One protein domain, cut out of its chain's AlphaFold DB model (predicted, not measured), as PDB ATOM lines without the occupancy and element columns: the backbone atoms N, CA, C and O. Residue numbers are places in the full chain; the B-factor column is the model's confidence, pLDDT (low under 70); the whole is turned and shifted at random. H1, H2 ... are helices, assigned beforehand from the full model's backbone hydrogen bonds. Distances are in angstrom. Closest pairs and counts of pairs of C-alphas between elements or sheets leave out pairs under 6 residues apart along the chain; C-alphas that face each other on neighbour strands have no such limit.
ATOM      1  N   TRP A  18     191.930 161.646 203.024       96.19
ATOM      2  CA  TRP A  18     190.514 161.250 202.940       96.19
ATOM      3  C   TRP A  18     189.576 162.450 202.746       96.19
ATOM      4  O   TRP A  18     188.892 162.552 201.727       96.19
ATOM      5  N   ASP A  19     189.584 163.398 203.688       96.38
ATOM      6  CA  ASP A  19     188.729 164.590 203.649       96.38
ATOM      7  C   ASP A  19     189.114 165.506 202.473       96.38
ATOM      8  O   ASP A  19     188.246 166.061 201.804       96.38
ATOM      9  N   ALA A  20     190.411 165.615 202.162       95.06
ATOM     10  CA  ALA A  20     190.913 166.417 201.043       95.06
ATOM     11  C   ALA A  20     190.423 165.932 199.665       95.06
ATOM     12  O   ALA A  20     190.438 166.699 198.703       95.06
ATOM     13  N   GLN A  21     190.002 164.668 199.566       96.62
ATOM     14  CA  GLN A  21     189.476 164.061 198.344       96.62
ATOM     15  C   GLN A  21     187.955 163.853 198.391       96.62
ATOM     16  O   GLN A  21     187.413 163.186 197.513       96.62
ATOM     17  N   HIS A  22     187.259 164.410 199.390       97.00
ATOM     18  CA  HIS A  22     185.812 164.238 199.559       97.00
ATOM     19  C   HIS A  22     185.383 162.759 199.569       97.00
ATOM     20  O   HIS A  22     184.324 162.402 199.054       97.00
ATOM     21  N   ALA A  23     186.220 161.876 200.128       96.12
ATOM     22  CA  ALA A  23     186.049 160.435 199.972       96.12
ATOM     23  C   ALA A  23     184.718 159.916 200.553       96.12
ATOM     24  O   ALA A  23     184.088 159.081 199.918       96.12
ATOM     25  N   ASP A  24     184.212 160.475 201.664       96.69
ATOM     26  CA  ASP A  24     182.896 160.088 202.220       96.69
ATOM     27  C   ASP A  24     181.714 160.390 201.278       96.69
ATOM     28  O   ASP A  24     180.614 159.870 201.461       96.69
ATOM     29  N   GLU A  25     181.903 161.270 200.295       96.56
ATOM     30  CA  GLU A  25     180.857 161.670 199.355       96.56
ATOM     31  C   GLU A  25     180.870 160.821 198.074       96.56
ATOM     32  O   GLU A  25     179.900 160.839 197.305       96.56
ATOM     33  N   LEU A  26     181.943 160.066 197.833       96.25
ATOM     34  CA  LEU A  26     182.087 159.214 196.658       96.25
ATOM     35  C   LEU A  26     181.317 157.890 196.823       96.25
ATOM     36  O   LEU A  26     181.012 157.475 197.939       96.25
ATOM     37  N   PRO A  27     180.960 157.213 195.713       95.38
ATOM     38  CA  PRO A  27     180.401 155.866 195.779       95.38
ATOM     39  C   PRO A  27     181.330 154.899 196.519       95.38
ATOM     40  O   PRO A  27     182.554 154.992 196.388       95.38
ATOM     41  N   ALA A  28     180.748 153.929 197.224       93.88
ATOM     42  CA  ALA A  28     181.510 152.873 197.881       93.88
ATOM     43  C   ALA A  28     182.412 152.135 196.872       93.88
ATOM     44  O   ALA A  28     181.990 151.813 195.760       93.88
ATOM     45  N   GLY A  29     183.663 151.890 197.252       93.56
ATOM     46  CA  GLY A  29     184.715 151.345 196.393       93.56
ATOM     47  C   GLY A  29     185.481 152.425 195.623       93.56
ATOM     48  O   GLY A  29     186.713 152.362 195.550       93.56
ATOM     49  N   VAL A  30     184.791 153.444 195.095       95.50
ATOM     50  CA  VAL A  30     185.432 154.602 194.444       95.50
ATOM     51  C   VAL A  30     186.095 155.496 195.488       95.50
ATOM     52  O   VAL A  30     187.215 155.950 195.265       95.50
ATOM     53  N   ASP A  31     185.442 155.698 196.632       96.12
ATOM     54  CA  ASP A  31     185.995 156.354 197.821       96.12
ATOM     55  C   ASP A  31     187.364 155.778 198.217       96.12
ATOM     56  O   ASP A  31     188.369 156.492 198.261       96.12
ATOM     57  N   TYR A  32     187.425 154.460 198.400       95.75
ATOM     58  CA  TYR A  32     188.608 153.734 198.825       95.75
ATOM     59  C   TYR A  32     189.696 153.747 197.753       95.75
ATOM     60  O   TYR A  32     190.854 154.023 198.058       95.75
ATOM     61  N   SER A  33     189.334 153.504 196.491       96.25
ATOM     62  CA  SER A  33     190.296 153.482 195.382       96.25
ATOM     63  C   SER A  33     190.907 154.864 195.127       96.25
ATOM     64  O   SER A  33     192.104 154.979 194.872       96.25
ATOM     65  N   THR A  34     190.102 155.927 195.238       96.94
ATOM     66  CA  THR A  34     190.562 157.321 195.102       96.94
ATOM     67  C   THR A  34     191.492 157.688 196.255       96.94
ATOM     68  O   THR A  34     192.558 158.271 196.038       96.94
ATOM     69  N   PHE A  35     191.129 157.306 197.482       97.25
ATOM     70  CA  PHE A  35     191.970 157.510 198.653       97.25
ATOM     71  C   PHE A  35     193.313 156.780 198.538       97.25
ATOM     72  O   PHE A  35     194.358 157.423 198.642       97.25
ATOM     73  N   ASP A  36     193.292 155.470 198.283       97.44
ATOM     74  CA  ASP A  36     194.496 154.640 198.166       97.44
ATOM     75  C   ASP A  36     195.427 155.162 197.069       97.44
ATOM     76  O   ASP A  36     196.631 155.344 197.283       97.44
ATOM     77  N   TYR A  37     194.869 155.509 195.910       97.81
ATOM     78  CA  TYR A  37     195.668 156.070 194.834       97.81
ATOM     79  C   TYR A  37     196.264 157.434 195.212       97.81
ATOM     80  O   TYR A  37     197.433 157.701 194.917       97.81
ATOM     81  N   GLY A  38     195.507 158.271 195.927       97.19
ATOM     82  CA  GLY A  38     195.978 159.547 196.464       97.19
ATOM     83  C   GLY A  38     197.138 159.391 197.449       97.19
ATOM     84  O   GLY A  38     198.129 160.110 197.330       97.19
ATOM     85  N   VAL A  39     197.077 158.412 198.352       96.19
ATOM     86  CA  VAL A  39     198.167 158.114 199.296       96.19
ATOM     87  C   VAL A  39     199.432 157.658 198.562       96.19
ATOM     88  O   VAL A  39     200.534 158.102 198.884       96.19
ATOM     89  N   ASN A  40     199.287 156.792 197.556       96.81
ATOM     90  CA  ASN A  40     200.425 156.212 196.841       96.81
ATOM     91  C   ASN A  40     201.047 157.162 195.802       96.81
ATOM     92  O   ASN A  40     202.243 157.081 195.526       96.81
ATOM     93  N   SER A  41     200.246 158.035 195.186       96.88
ATOM     94  CA  SER A  41     200.648 158.826 194.009       96.88
ATOM     95  C   SER A  41     200.394 160.332 194.122       96.88
ATOM     96  O   SER A  41     200.722 161.077 193.194       96.88
ATOM     97  N   GLY A  42     199.847 160.786 195.248       96.56
ATOM     98  CA  GLY A  42     199.465 162.167 195.520       96.56
ATOM     99  C   GLY A  42     198.011 162.474 195.146       96.56
ATOM    100  O   GLY A  42     197.544 162.136 194.054       96.56
ATOM    101  N   ILE A  43     197.318 163.207 196.026       97.12
ATOM    102  CA  ILE A  43     195.906 163.606 195.867       97.12
ATOM    103  C   ILE A  43     195.631 164.358 194.556       97.12
ATOM    104  O   ILE A  43     194.569 164.201 193.962       97.12
ATOM    105  N   GLY A  44     196.609 165.123 194.054       97.75
ATOM    106  CA  GLY A  44     196.483 165.841 192.784       97.75
ATOM    107  C   GLY A  44     196.311 164.887 191.600       97.75
ATOM    108  O   GLY A  44     195.399 165.044 190.791       97.75
ATOM    109  N   ARG A  45     197.139 163.838 191.538       98.00
ATOM    110  CA  ARG A  45     197.056 162.837 190.471       98.00
ATOM    111  C   ARG A  45     195.791 161.993 190.587       98.00
ATOM    112  O   ARG A  45     195.175 161.690 189.569       98.00
ATOM    113  N   SER A  46     195.411 161.632 191.809       98.19
ATOM    114  CA  SER A  46     194.183 160.874 192.056       98.19
ATOM    115  C   SER A  46     192.943 161.639 191.582       98.19
ATOM    116  O   SER A  46     192.173 161.126 190.766       98.19
ATOM    117  N   GLY A  47     192.817 162.913 191.967       98.06
ATOM    118  CA  GLY A  47     191.718 163.774 191.535       98.06
ATOM    119  C   GLY A  47     191.664 163.990 190.018       98.06
ATOM    120  O   GLY A  47     190.595 163.876 189.420       98.06
ATOM    121  N   GLU A  48     192.807 164.224 189.359       98.31
ATOM    122  CA  GLU A  48     192.869 164.324 187.891       98.31
ATOM    123  C   GLU A  48     192.369 163.050 187.196       98.31
ATOM    124  O   GLU A  48     191.628 163.122 186.212       98.31
ATOM    125  N   VAL A  49     192.767 161.875 187.693       97.94
ATOM    126  CA  VAL A  49     192.341 160.591 187.124       97.94
ATOM    127  C   VAL A  49     190.854 160.359 187.350       97.94
ATOM    128  O   VAL A  49     190.167 160.011 186.390       97.94
ATOM    129  N   LEU A  50     190.331 160.614 188.554       97.38
ATOM    130  CA  LEU A  50     188.895 160.508 188.817       97.38
ATOM    131  C   LEU A  50     188.101 161.399 187.857       97.38
ATOM    132  O   LEU A  50     187.157 160.927 187.226       97.38
ATOM    133  N   ARG A  51     188.522 162.658 187.673       97.94
ATOM    134  CA  ARG A  51     187.888 163.598 186.734       97.94
ATOM    135  C   ARG A  51     187.859 163.047 185.310       97.94
ATOM    136  O   ARG A  51     186.788 163.017 184.706       97.94
ATOM    137  N   ARG A  52     188.979 162.515 184.804       97.38
ATOM    138  CA  ARG A  52     189.031 161.860 183.478       97.38
ATOM    139  C   ARG A  52     188.077 160.672 183.390       97.38
ATOM    140  O   ARG A  52     187.341 160.562 182.412       97.38
ATOM    141  N   LEU A  53     188.062 159.811 184.410       95.81
ATOM    142  CA  LEU A  53     187.187 158.640 184.456       95.81
ATOM    143  C   LEU A  53     185.714 159.032 184.429       95.81
ATOM    144  O   LEU A  53     184.941 158.358 183.761       95.81
ATOM    145  N   VAL A  54     185.329 160.134 185.081       95.88
ATOM    146  CA  VAL A  54     183.942 160.623 185.081       95.88
ATOM    147  C   VAL A  54     183.607 161.563 183.912       95.88
ATOM    148  O   VAL A  54     182.475 162.030 183.817       95.88
ATOM    149  N   GLY A  55     184.542 161.793 182.982       96.00
ATOM    150  CA  GLY A  55     184.340 162.633 181.792       96.00
ATOM    151  C   GLY A  55     184.414 164.144 182.046       96.00
ATOM    152  O   GLY A  55     183.895 164.920 181.250       96.00
ATOM    153  N   GLN A  56     185.035 164.564 183.148       97.12
ATOM    154  CA  GLN A  56     185.259 165.966 183.507       97.12
ATOM    155  C   GLN A  56     186.655 166.440 183.050       97.12
ATOM    156  O   GLN A  56     187.597 165.637 183.034       97.12
ATOM    157  N   PRO A  57     186.838 167.735 182.716       96.56
ATOM    158  CA  PRO A  57     188.153 168.293 182.397       96.56
ATOM    159  C   PRO A  57     189.150 168.097 183.545       96.56
ATOM    160  O   PRO A  57     188.792 168.278 184.707       96.56
ATOM    161  N   ALA A  58     190.397 167.749 183.230       96.38
ATOM    162  CA  ALA A  58     191.468 167.497 184.206       96.38
ATOM    163  C   ALA A  58     192.569 168.572 184.159       96.38
ATOM    164  O   ALA A  58     193.752 168.272 184.287       96.38
ATOM    165  N   ASP A  59     192.165 169.818 183.925       95.12
ATOM    166  CA  ASP A  59     192.961 171.040 184.117       95.12
ATOM    167  C   ASP A  59     193.118 171.411 185.606       95.12
ATOM    168  O   ASP A  59     193.954 172.233 185.974       95.12
ATOM    169  N   THR A  60     192.329 170.765 186.465       96.38
ATOM    170  CA  THR A  60     192.425 170.771 187.924       96.38
ATOM    171  C   THR A  60     192.252 169.354 188.470       96.38
ATOM    172  O   THR A  60     191.711 168.474 187.798       96.38
ATOM    173  N   SER A  61     192.673 169.144 189.716       97.19
ATOM    174  CA  SER A  61     192.486 167.909 190.484       97.19
ATOM    175  C   SER A  61     191.322 167.977 191.476       97.19
ATOM    176  O   SER A  61     191.034 166.996 192.154       97.19
ATOM    177  N   ALA A  62     190.636 169.119 191.575       97.62
ATOM    178  CA  ALA A  62     189.582 169.315 192.565       97.62
ATOM    179  C   ALA A  62     188.410 168.337 192.364       97.62
ATOM    180  O   ALA A  62     187.820 168.264 191.281       97.62
ATOM    181  N   ILE A  63     188.028 167.630 193.426       97.25
ATOM    182  CA  ILE A  63     186.827 166.788 193.458       97.25
ATOM    183  C   ILE A  63     185.659 167.684 193.872       97.25
ATOM    184  O   ILE A  63     185.413 167.921 195.046       97.25
ATOM    185  N   THR A  64     184.989 168.270 192.880       97.56
ATOM    186  CA  THR A  64     183.851 169.180 193.089       97.56
ATOM    187  C   THR A  64     182.530 168.405 193.180       97.56
ATOM    188  O   THR A  64     182.474 167.246 192.756       97.56
ATOM    189  N   PRO A  65     181.428 169.033 193.638       97.56
ATOM    190  CA  PRO A  65     180.107 168.397 193.641       97.56
ATOM    191  C   PRO A  65     179.689 167.803 192.286       97.56
ATOM    192  O   PRO A  65     179.089 166.731 192.251       97.56
ATOM    193  N   ASP A  66     180.068 168.429 191.167       96.88
ATOM    194  CA  ASP A  66     179.787 167.905 189.822       96.88
ATOM    195  C   ASP A  66     180.582 166.633 189.493       96.88
ATOM    196  O   ASP A  66     180.064 165.734 188.828       96.88
ATOM    197  N   VAL A  67     181.826 166.529 189.974       97.44
ATOM    198  CA  VAL A  67     182.644 165.309 189.846       97.44
ATOM    199  C   VAL A  67     182.011 164.183 190.656       97.44
ATOM    200  O   VAL A  67     181.847 163.081 190.138       97.44
ATOM    201  N   ILE A  68     181.590 164.471 191.890       97.19
ATOM    202  CA  ILE A  68     180.919 163.509 192.777       97.19
ATOM    203  C   ILE A  68     179.599 163.037 192.154       97.19
ATOM    204  O   ILE A  68     179.323 161.837 192.087       97.19
ATOM    205  N   ALA A  69     178.792 163.965 191.640       96.38
ATOM    206  CA  ALA A  69     177.544 163.641 190.962       96.38
ATOM    207  C   ALA A  69     177.780 162.795 189.701       96.38
ATOM    208  O   ALA A  69     177.005 161.880 189.430       96.38
ATOM    209  N   ALA A  70     178.840 163.068 188.935       96.00
ATOM    210  CA  ALA A  70     179.208 162.264 187.773       96.00
ATOM    211  C   ALA A  70     179.712 160.864 188.169       96.00
ATOM    212  O   ALA A  70     179.343 159.889 187.515       96.00
ATOM    213  N   ALA A  71     180.476 160.746 189.260       95.38
ATOM    214  CA  ALA A  71     180.920 159.463 189.805       95.38
ATOM    215  C   ALA A  71     179.731 158.583 190.215       95.38
ATOM    216  O   ALA A  71     179.674 157.422 189.833       95.38
ATOM    217  N   ARG A  72     178.730 159.148 190.904       94.06
ATOM    218  CA  ARG A  72     177.514 158.428 191.335       94.06
ATOM    219  C   ARG A  72     176.613 157.950 190.193       94.06
ATOM    220  O   ARG A  72     175.767 157.093 190.415       94.06
ATOM    221  N   LYS A  73     176.740 158.527 188.995       91.25
ATOM    222  CA  LYS A  73     175.967 158.112 187.810       91.25
ATOM    223  C   LYS A  73     176.580 156.917 187.089       91.25
ATOM    224  O   LYS A  73     175.890 156.296 186.284       91.25
ATOM    225  N   ARG A  74     177.865 156.642 187.310       77.25
ATOM    226  CA  ARG A  74     178.516 155.449 186.777       77.25
ATOM    227  C   ARG A  74     178.239 154.296 187.732       77.25
ATOM    228  O   ARG A  74     178.508 154.412 188.924       77.25
TER     229      ARG A  74
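What this domain is: This is residues 18 to 74 of the 76 residues of an uncharacterized protein of Rhodovulum sp. PH10 (UniProt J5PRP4). Two helices of similar length, H2 and H3, make a V joined at its narrow end by the single residue Gly 42, and H4 lies across the open end of the V, nearer to H3 than to H2. The one-turn helix H1 packs on one side of the V near Phe 35 and Ile 43, and the long link of residues 54 to 64 folds back beside H3 before it reaches H4. The printed part has 57 residues, with four named helices in the order H1, H2, H3, H4 and no named strand: it is all helix, with 36 residues in the helices. The whole is compact and rounded, with a radius of gyration of the C-alphas of 9.7 A and spans of 25 by 25 by 15 A.

Where its parts are: H1 is residues 18 to 21, and its first C-alpha, that of Trp 18, is at (190.514, 161.250, 202.940). H2, residues 30 to 41, is the longest helix by residues and measures 15.8 A from first to last C-alpha. H3, residues 43 to 53, measures 15.2 A and begins with C-alpha 43 at (195.906, 163.606, 195.867). H4, residues 65 to 73, measures 12.5 A and ends with C-alpha 73 at (175.967, 158.112, 187.810).

How they stand to each other: H1 and H2 only just touch, with 3 pairs of C-alphas within 8 A; the closest C-alphas are those of Trp 18 and Phe 35, 5.9 A apart, and H2 touches H1 with residues 34 to 35 alone. H1 and H3 also only just touch, with 3 such pairs, the closest being the C-alphas of Gln 21 and Ile 43 at 6.9 A. H2 touches H3 with residues 34 to 38 alone; the closest C-alphas are those of Gly 38 and Ser 46, 4.9 A apart. H2 and H3 run opposite ways at a steep tilt of 46 degrees. H3 and H4 are close but not clearly touching, with the C-alphas of Arg 51 and Val 67 closest at 6.3 A. They run the same way at a steep tilt of 50 degrees. H4 is apart from H1, and only just apart from H2, at 8.1 A. In H2, H3 and H4 every O i to N i+4 pair is within hydrogen-bond range; H1 is too short for such a pair, and its one O i to N i+3 pair is within range.

The domain as a whole: The two C-alphas farthest apart are those of Asn 40 and Lys 73, at 26.1 A. The printed part, residues 18 to 74, has no cut. The link from H1 to H2 is short, that from H2 to H3 is tight, and that from H3 to H4 is long, with 11 residues. The mean pLDDT of the printed part is 96.2, and no printed residue is under 70 in this predicted model.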